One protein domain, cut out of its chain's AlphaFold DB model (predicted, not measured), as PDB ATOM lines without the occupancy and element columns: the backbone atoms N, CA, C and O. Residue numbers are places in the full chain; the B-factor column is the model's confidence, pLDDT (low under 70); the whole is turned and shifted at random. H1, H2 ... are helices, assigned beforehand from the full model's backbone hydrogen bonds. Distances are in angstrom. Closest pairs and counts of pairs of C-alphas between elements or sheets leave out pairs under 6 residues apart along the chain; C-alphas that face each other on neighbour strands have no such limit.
ATOM      1  N   ARG A  26      34.726  10.482 -45.731       58.53
ATOM      2  CA  ARG A  26      35.389  10.951 -46.952       58.53
ATOM      3  C   ARG A  26      36.878  10.771 -46.686       58.53
ATOM      4  O   ARG A  26      37.434  11.466 -45.843       58.53
ATOM      5  N   ASN A  27      37.494   9.776 -47.314       67.56
ATOM      6  CA  ASN A  27      38.871   9.399 -47.026       67.56
ATOM      7  C   ASN A  27      39.769  10.400 -47.745       67.56
ATOM      8  O   ASN A  27      40.174  10.166 -48.871       67.56
ATOM      9  N   VAL A  28      39.978  11.567 -47.148       68.00
ATOM     10  CA  VAL A  28      40.680  12.683 -47.784       68.00
ATOM     11  C   VAL A  28      42.058  12.841 -47.166       68.00
ATOM     12  O   VAL A  28      42.209  12.776 -45.950       68.00
ATOM     13  N   CYS A  29      43.076  13.039 -47.996       76.50
ATOM     14  CA  CYS A  29      44.430  13.290 -47.527       76.50
ATOM     15  C   CYS A  29      44.560  14.680 -46.897       76.50
ATOM     16  O   CYS A  29      44.324  15.680 -47.561       76.50
ATOM     17  N   CYS A  30      45.034  14.765 -45.653       71.75
ATOM     18  CA  CYS A  30      45.268  16.042 -44.974       71.75
ATOM     19  C   CYS A  30      46.379  16.910 -45.594       71.75
ATOM     20  O   CYS A  30      46.382  18.118 -45.385       71.75
ATOM     21  N   LYS A  31      47.316  16.322 -46.353       74.31
ATOM     22  CA  LYS A  31      48.445  17.045 -46.968       74.31
ATOM     23  C   LYS A  31      48.133  17.570 -48.370       74.31
ATOM     24  O   LYS A  31      48.569  18.661 -48.718       74.31
ATOM     25  N   CYS A  32      47.397  16.810 -49.179       79.38
ATOM     26  CA  CYS A  32      47.123  17.158 -50.582       79.38
ATOM     27  C   CYS A  32      45.633  17.177 -50.948       79.38
ATOM     28  O   CYS A  32      45.285  17.363 -52.112       79.38
ATOM     29  N   ASN A  33      44.750  16.982 -49.968       69.75
ATOM     30  CA  ASN A  33      43.296  17.009 -50.111       69.75
ATOM     31  C   ASN A  33      42.729  16.020 -51.153       69.75
ATOM     32  O   ASN A  33      41.636  16.213 -51.680       69.75
ATOM     33  N   THR A  34      43.466  14.947 -51.464       73.31
ATOM     34  CA  THR A  34      43.033  13.897 -52.400       73.31
ATOM     35  C   THR A  34      42.005  12.982 -51.753       73.31
ATOM     36  O   THR A  34      42.221  12.512 -50.639       73.31
ATOM     37  N   HIS A  35      40.911  12.707 -52.464       73.38
ATOM     38  CA  HIS A  35      39.820  11.851 -52.006       73.38
ATOM     39  C   HIS A  35      40.064  10.370 -52.335       73.38
ATOM     40  O   HIS A  35      40.537  10.031 -53.416       73.38
ATOM     41  N   PHE A  36      39.665   9.496 -51.416       73.31
ATOM     42  CA  PHE A  36      39.692   8.043 -51.534       73.31
ATOM     43  C   PHE A  36      38.343   7.452 -51.098       73.31
ATOM     44  O   PHE A  36      37.618   8.019 -50.272       73.31
ATOM     45  N   ASP A  37      38.020   6.270 -51.617       66.12
ATOM     46  CA  ASP A  37      36.743   5.597 -51.337       66.12
ATOM     47  C   ASP A  37      36.744   4.803 -50.027       66.12
ATOM     48  O   ASP A  37      35.695   4.623 -49.408       66.12
ATOM     49  N   ILE A  38      37.926   4.377 -49.565       69.00
ATOM     50  CA  ILE A  38      38.112   3.643 -48.304       69.00
ATOM     51  C   ILE A  38      39.361   4.102 -47.539       69.00
ATOM     52  O   ILE A  38      40.373   4.466 -48.145       69.00
ATOM     53  N   LYS A  39      39.323   4.003 -46.202       72.38
ATOM     54  CA  LYS A  39      40.420   4.422 -45.305       72.38
ATOM     55  C   LYS A  39      41.739   3.734 -45.650       72.38
ATOM     56  O   LYS A  39      42.773   4.381 -45.732       72.38
ATOM     57  N   LYS A  40      41.690   2.438 -45.970       80.31
ATOM     58  CA  LYS A  40      42.869   1.653 -46.368       80.31
ATOM     59  C   LYS A  40      43.622   2.265 -47.558       80.31
ATOM     60  O   LYS A  40      44.840   2.135 -47.636       80.31
ATOM     61  N   ASN A  41      42.914   2.900 -48.494       82.69
ATOM     62  CA  ASN A  41      43.545   3.544 -49.644       82.69
ATOM     63  C   ASN A  41      44.182   4.880 -49.255       82.69
ATOM     64  O   ASN A  41      45.275   5.171 -49.726       82.69
ATOM     65  N   LEU A  42      43.549   5.632 -48.352       81.94
ATOM     66  CA  LEU A  42      44.131   6.831 -47.754       81.94
ATOM     67  C   LEU A  42      45.410   6.508 -46.965       81.94
ATOM     68  O   LEU A  42      46.425   7.162 -47.172       81.94
ATOM     69  N   ASP A  43      45.394   5.474 -46.123       82.25
ATOM     70  CA  ASP A  43      46.578   5.060 -45.356       82.25
ATOM     71  C   ASP A  43      47.725   4.660 -46.298       82.25
ATOM     72  O   ASP A  43      48.854   5.123 -46.154       82.25
ATOM     73  N   LYS A  44      47.429   3.874 -47.344       86.38
ATOM     74  CA  LYS A  44      48.415   3.542 -48.387       86.38
ATOM     75  C   LYS A  44      48.920   4.771 -49.139       86.38
ATOM     76  O   LYS A  44      50.080   4.789 -49.536       86.38
ATOM     77  N   HIS A  45      48.060   5.756 -49.390       87.81
ATOM     78  CA  HIS A  45      48.451   7.016 -50.017       87.81
ATOM     79  C   HIS A  45      49.427   7.788 -49.131       87.81
ATOM     80  O   HIS A  45      50.464   8.214 -49.628       87.81
ATOM     81  N   MET A  46      49.158   7.898 -47.827       85.81
ATOM     82  CA  MET A  46      50.074   8.552 -46.884       85.81
ATOM     83  C   MET A  46      51.446   7.876 -46.875       85.81
ATOM     84  O   MET A  46      52.466   8.545 -47.014       85.81
ATOM     85  N   GLU A  47      51.466   6.546 -46.818       86.56
ATOM     86  CA  GLU A  47      52.704   5.761 -46.777       86.56
ATOM     87  C   GLU A  47      53.470   5.734 -48.114       86.56
ATOM     88  O   GLU A  47      54.631   5.343 -48.138       86.56
ATOM     89  N   ARG A  48      52.854   6.120 -49.241       89.31
ATOM     90  CA  ARG A  48      53.492   6.076 -50.575       89.31
ATOM     91  C   ARG A  48      53.801   7.448 -51.152       89.31
ATOM     92  O   ARG A  48      54.882   7.654 -51.684       89.31
ATOM     93  N   VAL A  49      52.840   8.362 -51.091       88.38
ATOM     94  CA  VAL A  49      52.931   9.700 -51.693       88.38
ATOM     95  C   VAL A  49      53.540  10.697 -50.713       88.38
ATOM     96  O   VAL A  49      54.245  11.615 -51.117       88.38
ATOM     97  N   HIS A  50      53.300  10.499 -49.418       84.50
ATOM     98  CA  HIS A  50      53.856  11.321 -48.344       84.50
ATOM     99  C   HIS A  50      54.912  10.570 -47.525       84.50
ATOM    100  O   HIS A  50      55.257  10.985 -46.413       84.50
ATOM    101  N   ALA A  51      55.456   9.492 -48.099       80.75
ATOM    102  CA  ALA A  51      56.618   8.791 -47.578       80.75
ATOM    103  C   ALA A  51      57.777   9.776 -47.370       80.75
ATOM    104  O   ALA A  51      58.057  10.604 -48.237       80.75
ATOM    105  N   GLY A  52      58.431   9.711 -46.211       74.44
ATOM    106  CA  GLY A  52      59.548  10.601 -45.878       74.44
ATOM    107  C   GLY A  52      59.153  12.047 -45.559       74.44
ATOM    108  O   GLY A  52      60.029  12.860 -45.281       74.44
ATOM    109  N   THR A  53      57.857  12.387 -45.556       82.38
ATOM    110  CA  THR A  53      57.401  13.658 -44.979       82.38
ATOM    111  C   THR A  53      57.188  13.510 -43.478       82.38
ATOM    112  O   THR A  53      56.689  12.489 -43.009       82.38
ATOM    113  N   SER A  54      57.542  14.544 -42.718       84.38
ATOM    114  CA  SER A  54      57.244  14.608 -41.291       84.38
ATOM    115  C   SER A  54      55.751  14.814 -41.031       84.38
ATOM    116  O   SER A  54      55.031  15.490 -41.782       84.38
ATOM    117  N   TYR A  55      55.299  14.256 -39.918       83.38
ATOM    118  CA  TYR A  55      53.977  14.431 -39.337       83.38
ATOM    119  C   TYR A  55      54.164  15.082 -37.973       83.38
ATOM    120  O   TYR A  55      54.789  14.497 -37.093       83.38
ATOM    121  N   THR A  56      53.686  16.313 -37.827       83.06
ATOM    122  CA  THR A  56      53.844  17.083 -36.586       83.06
ATOM    123  C   THR A  56      52.563  16.980 -35.779       83.06
ATOM    124  O   THR A  56      51.473  17.067 -36.346       83.06
ATOM    125  N   CYS A  57      52.690  16.740 -34.479       81.94
ATOM    126  CA  CYS A  57      51.558  16.713 -33.567       81.94
ATOM    127  C   CYS A  57      51.174  18.129 -33.144       81.94
ATOM    128  O   CYS A  57      51.946  18.789 -32.459       81.94
ATOM    129  N   ASP A  58      49.950  18.553 -33.458       77.19
ATOM    130  CA  ASP A  58      49.427  19.871 -33.064       77.19
ATOM    131  C   ASP A  58      49.336  20.074 -31.534       77.19
ATOM    132  O   ASP A  58      49.108  21.192 -31.080       77.19
ATOM    133  N   SER A  59      49.438  19.010 -30.725       77.31
ATOM    134  CA  SER A  59      49.289  19.067 -29.258       77.31
ATOM    135  C   SER A  59      50.602  19.105 -28.478       77.31
ATOM    136  O   SER A  59      50.599  19.531 -27.327       77.31
ATOM    137  N   CYS A  60      51.714  18.643 -29.052       82.69
ATOM    138  CA  CYS A  60      53.006  18.618 -28.351       82.69
ATOM    139  C   CYS A  60      54.221  18.824 -29.263       82.69
ATOM    140  O   CYS A  60      55.346  18.551 -28.850       82.69
ATOM    141  N   ASP A  61      53.993  19.245 -30.509       80.38
ATOM    142  CA  ASP A  61      55.003  19.496 -31.541       80.38
ATOM    143  C   ASP A  61      55.929  18.303 -31.849       80.38
ATOM    144  O   ASP A  61      56.929  18.446 -32.559       80.38
ATOM    145  N   LEU A  62      55.595  17.093 -31.373       86.75
ATOM    146  CA  LEU A  62      56.366  15.895 -31.683       86.75
ATOM    147  C   LEU A  62      56.326  15.631 -33.188       86.75
ATOM    148  O   LEU A  62      55.258  15.554 -33.805       86.75
ATOM    149  N   ILE A  63      57.507  15.412 -33.759       87.38
ATOM    150  CA  ILE A  63      57.676  15.053 -35.159       87.38
ATOM    151  C   ILE A  63      57.788  13.535 -35.284       87.38
ATOM    152  O   ILE A  63      58.702  12.908 -34.752       87.38
ATOM    153  N   SER A  64      56.867  12.948 -36.038       87.50
ATOM    154  CA  SER A  64      56.896  11.551 -36.462       87.50
ATOM    155  C   SER A  64      57.303  11.453 -37.929       87.50
ATOM    156  O   SER A  64      56.843  12.231 -38.763       87.50
ATOM    157  N   TRP A  65      58.153  10.484 -38.263       85.75
ATOM    158  CA  TRP A  65      58.676  10.300 -39.627       85.75
ATOM    159  C   TRP A  65      57.876   9.307 -40.471       85.75
ATOM    160  O   TRP A  65      58.073   9.215 -41.680       85.75
ATOM    161  N   THR A  66      56.953   8.579 -39.845       85.69
ATOM    162  CA  THR A  66      56.007   7.697 -40.527       85.69
ATOM    163  C   THR A  66      54.591   7.985 -40.058       85.69
ATOM    164  O   THR A  66      54.357   8.462 -38.942       85.69
ATOM    165  N   TRP A  67      53.632   7.669 -40.925       82.50
ATOM    166  CA  TRP A  67      52.219   7.846 -40.629       82.50
ATOM    167  C   TRP A  67      51.761   6.944 -39.478       82.50
ATOM    168  O   TRP A  67      51.060   7.382 -38.566       82.50
ATOM    169  N   SER A  68      52.218   5.694 -39.483       82.69
ATOM    170  CA  SER A  68      51.984   4.733 -38.402       82.69
ATOM    171  C   SER A  68      52.503   5.207 -37.038       82.69
ATOM    172  O   SER A  68      51.765   5.129 -36.055       82.69
ATOM    173  N   MET A  69      53.725   5.750 -36.965       85.25
ATOM    174  CA  MET A  69      54.273   6.286 -35.711       85.25
ATOM    175  C   MET A  69      53.488   7.501 -35.219       85.25
ATOM    176  O   MET A  69      53.224   7.607 -34.025       85.25
ATOM    177  N   PHE A  70      53.056   8.373 -36.132       85.12
ATOM    178  CA  PHE A  70      52.226   9.525 -35.792       85.12
ATOM    179  C   PHE A  70      50.886   9.112 -35.173       85.12
ATOM    180  O   PHE A  70      50.503   9.621 -34.119       85.12
ATOM    181  N   GLN A  71      50.199   8.144 -35.791       77.94
ATOM    182  CA  GLN A  71      48.954   7.588 -35.255       77.94
ATOM    183  C   GLN A  71      49.184   7.012 -33.854       77.94
ATOM    184  O   GLN A  71      48.445   7.334 -32.926       77.94
ATOM    185  N   GLN A  72      50.217   6.180 -33.691       83.31
ATOM    186  CA  GLN A  72      50.525   5.545 -32.412       83.31
ATOM    187  C   GLN A  72      50.848   6.572 -31.325       83.31
ATOM    188  O   GLN A  72      50.349   6.444 -30.211       83.31
ATOM    189  N   HIS A  73      51.641   7.596 -31.649       85.38
ATOM    190  CA  HIS A  73      51.954   8.690 -30.739       85.38
ATOM    191  C   HIS A  73      50.682   9.386 -30.245       85.38
ATOM    192  O   HIS A  73      50.505   9.528 -29.037       85.38
ATOM    193  N   ILE A  74      49.779   9.755 -31.159       80.44
ATOM    194  CA  ILE A  74      48.510  10.392 -30.806       80.44
ATOM    195  C   ILE A  74      47.702   9.507 -29.849       80.44
ATOM    196  O   ILE A  74      47.293   9.968 -28.787       80.44
ATOM    197  N   TYR A  75      47.522   8.224 -30.174       75.44
ATOM    198  CA  TYR A  75      46.741   7.317 -29.326       75.44
ATOM    199  C   TYR A  75      47.388   7.043 -27.963       75.44
ATOM    200  O   TYR A  75      46.673   6.815 -26.990       75.44
ATOM    201  N   ALA A  76      48.719   7.031 -27.885       79.19
ATOM    202  CA  ALA A  76      49.441   6.719 -26.656       79.19
ATOM    203  C   ALA A  76      49.619   7.935 -25.735       79.19
ATOM    204  O   ALA A  76      49.605   7.779 -24.518       79.19
ATOM    205  N   CYS A  77      49.815   9.126 -26.304       78.12
ATOM    206  CA  CYS A  77      50.223  10.327 -25.571       78.12
ATOM    207  C   CYS A  77      49.089  11.347 -25.397       78.12
ATOM    208  O   CYS A  77      49.124  12.143 -24.467       78.12
ATOM    209  N   HIS A  78      48.080  11.305 -26.270       79.69
ATOM    210  CA  HIS A  78      46.975  12.264 -26.315       79.69
ATOM    211  C   HIS A  78      45.624  11.542 -26.309       79.69
ATOM    212  O   HIS A  78      44.749  11.808 -27.131       79.69
ATOM    213  N   ASN A  79      45.463  10.572 -25.405       70.81
ATOM    214  CA  ASN A  79      44.237   9.775 -25.290       70.81
ATOM    215  C   ASN A  79      43.026  10.575 -24.768       70.81
ATOM    216  O   ASN A  79      41.886  10.135 -24.906       70.81
ATOM    217  N   ASP A  80      43.289  11.735 -24.178       72.69
ATOM    218  CA  ASP A  80      42.351  12.714 -23.645       72.69
ATOM    219  C   ASP A  80      41.958  13.781 -24.680       72.69
ATOM    220  O   ASP A  80      40.943  14.459 -24.519       72.69
ATOM    221  N   VAL A  81      42.720  13.893 -25.771       73.50
ATOM    222  CA  VAL A  81      42.473  14.836 -26.862       73.50
ATOM    223  C   VAL A  81      41.682  14.160 -27.974       73.50
ATOM    224  O   VAL A  81      41.942  13.033 -28.397       73.50
ATOM    225  N   ILE A  82      40.702  14.886 -28.504       74.38
ATOM    226  CA  ILE A  82      39.862  14.408 -29.592       74.38
ATOM    227  C   ILE A  82      40.441  14.914 -30.910       74.38
ATOM    228  O   ILE A  82      40.425  16.109 -31.198       74.38
ATOM    229  N   PHE A  83      40.916  13.998 -31.750       72.00
ATOM    230  CA  PHE A  83      41.492  14.354 -33.045       72.00
ATOM    231  C   PHE A  83      40.464  14.295 -34.167       72.00
ATOM    232  O   PHE A  83      39.668  13.359 -34.277       72.00
ATOM    233  N   CYS A  84      40.519  15.286 -35.054       74.69
ATOM    234  CA  CYS A  84      39.757  15.260 -36.288       74.69
ATOM    235  C   CYS A  84      40.255  14.127 -37.200       74.69
ATOM    236  O   CYS A  84      41.423  14.139 -37.586       74.69
ATOM    237  N   PRO A  85      39.397  13.189 -37.644       66.00
ATOM    238  CA  PRO A  85      39.840  12.075 -38.485       66.00
ATOM    239  C   PRO A  85      40.259  12.500 -39.906       66.00
ATOM    240  O   PRO A  85      40.808  11.685 -40.645       66.00
ATOM    241  N   TYR A  86      40.002  13.759 -40.294       67.69
ATOM    242  CA  TYR A  86      40.333  14.316 -41.612       67.69
ATOM    243  C   TYR A  86      41.705  14.966 -41.638       67.69
ATOM    244  O   TYR A  86      42.519  14.658 -42.500       67.69
ATOM    245  N   CYS A  87      41.953  15.884 -40.705       71.19
ATOM    246  CA  CYS A  87      43.168  16.690 -40.693       71.19
ATOM    247  C   CYS A  87      44.043  16.462 -39.463       71.19
ATOM    248  O   CYS A  87      45.084  17.095 -39.365       71.19
ATOM    249  N   TYR A  88      43.637  15.578 -38.547       72.44
ATOM    250  CA  TYR A  88      44.361  15.253 -37.313       72.44
ATOM    251  C   TYR A  88      44.638  16.469 -36.433       72.44
ATOM    252  O   TYR A  88      45.553  16.468 -35.617       72.44
ATOM    253  N   LYS A  89      43.785  17.487 -36.571       77.94
ATOM    254  CA  LYS A  89      43.782  18.641 -35.689       77.94
ATOM    255  C   LYS A  89      43.198  18.249 -34.340       77.94
ATOM    256  O   LYS A  89      42.182  17.548 -34.283       77.94
ATOM    257  N   ALA A  90      43.863  18.699 -33.287       80.12
ATOM    258  CA  ALA A  90      43.481  18.466 -31.907       80.12
ATOM    259  C   ALA A  90      42.286  19.332 -31.488       80.12
ATOM    260  O   ALA A  90      42.207  20.517 -31.825       80.12
ATOM    261  N   HIS A  91      41.381  18.737 -30.715       80.00
ATOM    262  CA  HIS A  91      40.265  19.405 -30.061       80.00
ATOM    263  C   HIS A  91      40.177  18.959 -28.601       80.00
ATOM    264  O   HIS A  91      40.303  17.780 -28.279       80.00
ATOM    265  N   ASP A  92      39.923  19.924 -27.730       77.00
ATOM    266  CA  ASP A  92      39.753  19.783 -26.282       77.00
ATOM    267  C   ASP A  92      38.424  19.116 -25.900       77.00
ATOM    268  O   ASP A  92      38.292  18.537 -24.826       77.00
ATOM    269  N   ASN A  93      37.414  19.205 -26.767       77.56
ATOM    270  CA  ASN A  93      36.124  18.578 -26.536       77.56
ATOM    271  C   ASN A  93      35.397  18.213 -27.837       77.56
ATOM    272  O   ASN A  93      35.697  18.672 -28.943       77.56
TER     273      ASN A  93
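What this domain is: This is residues 26 to 93 of the 130 residues of the protein "Transcription factor IIIA" of Cyphomyrmex costatus (UniProt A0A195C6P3). With little regular structure, this is a loop-rich domain of two short helices, H1 then H2, at a steep angle, and three chain stretches that each fold back in a short antiparallel pairing: residues 27 to 28 with 35 to 36, 55 to 56 with 63 to 64, and 82 to 83 with 90 to 91. The class is all helix, though 22 of the 68 printed residues are in named elements, with no named strand. It is compact, with a radius of gyration of the C-alphas of 11.7 A, and spans 29 by 25 by 17 A.

How they stand to each other: H1, residues 39 to 49, and H2, residues 67 to 77, only just touch, with 3 pairs of C-alphas within 8 A; the closest C-alphas, of Glu 47 and Trp 67, are 6.5 A apart. They run opposite ways at a steep tilt of 63 degrees. In both, every O i to N i+4 pair is within hydrogen-bond range.

Where its parts are: H1 begins at C-alpha 39 (40.420, 4.422, -45.305) and measures 15.0 A. H2 measures 15.4 A and ends at C-alpha 77 (50.223, 10.327, -25.571).

The domain as a whole: The farthest C-alphas, of Arg 48 and Asn 93, are 32.2 A apart. The printed part has no cut; the H1 to H2 link, 17 residues, is long. The pLDDT is under 70 at residues 26 to 28, 33, 37 to 38 and 85 to 86.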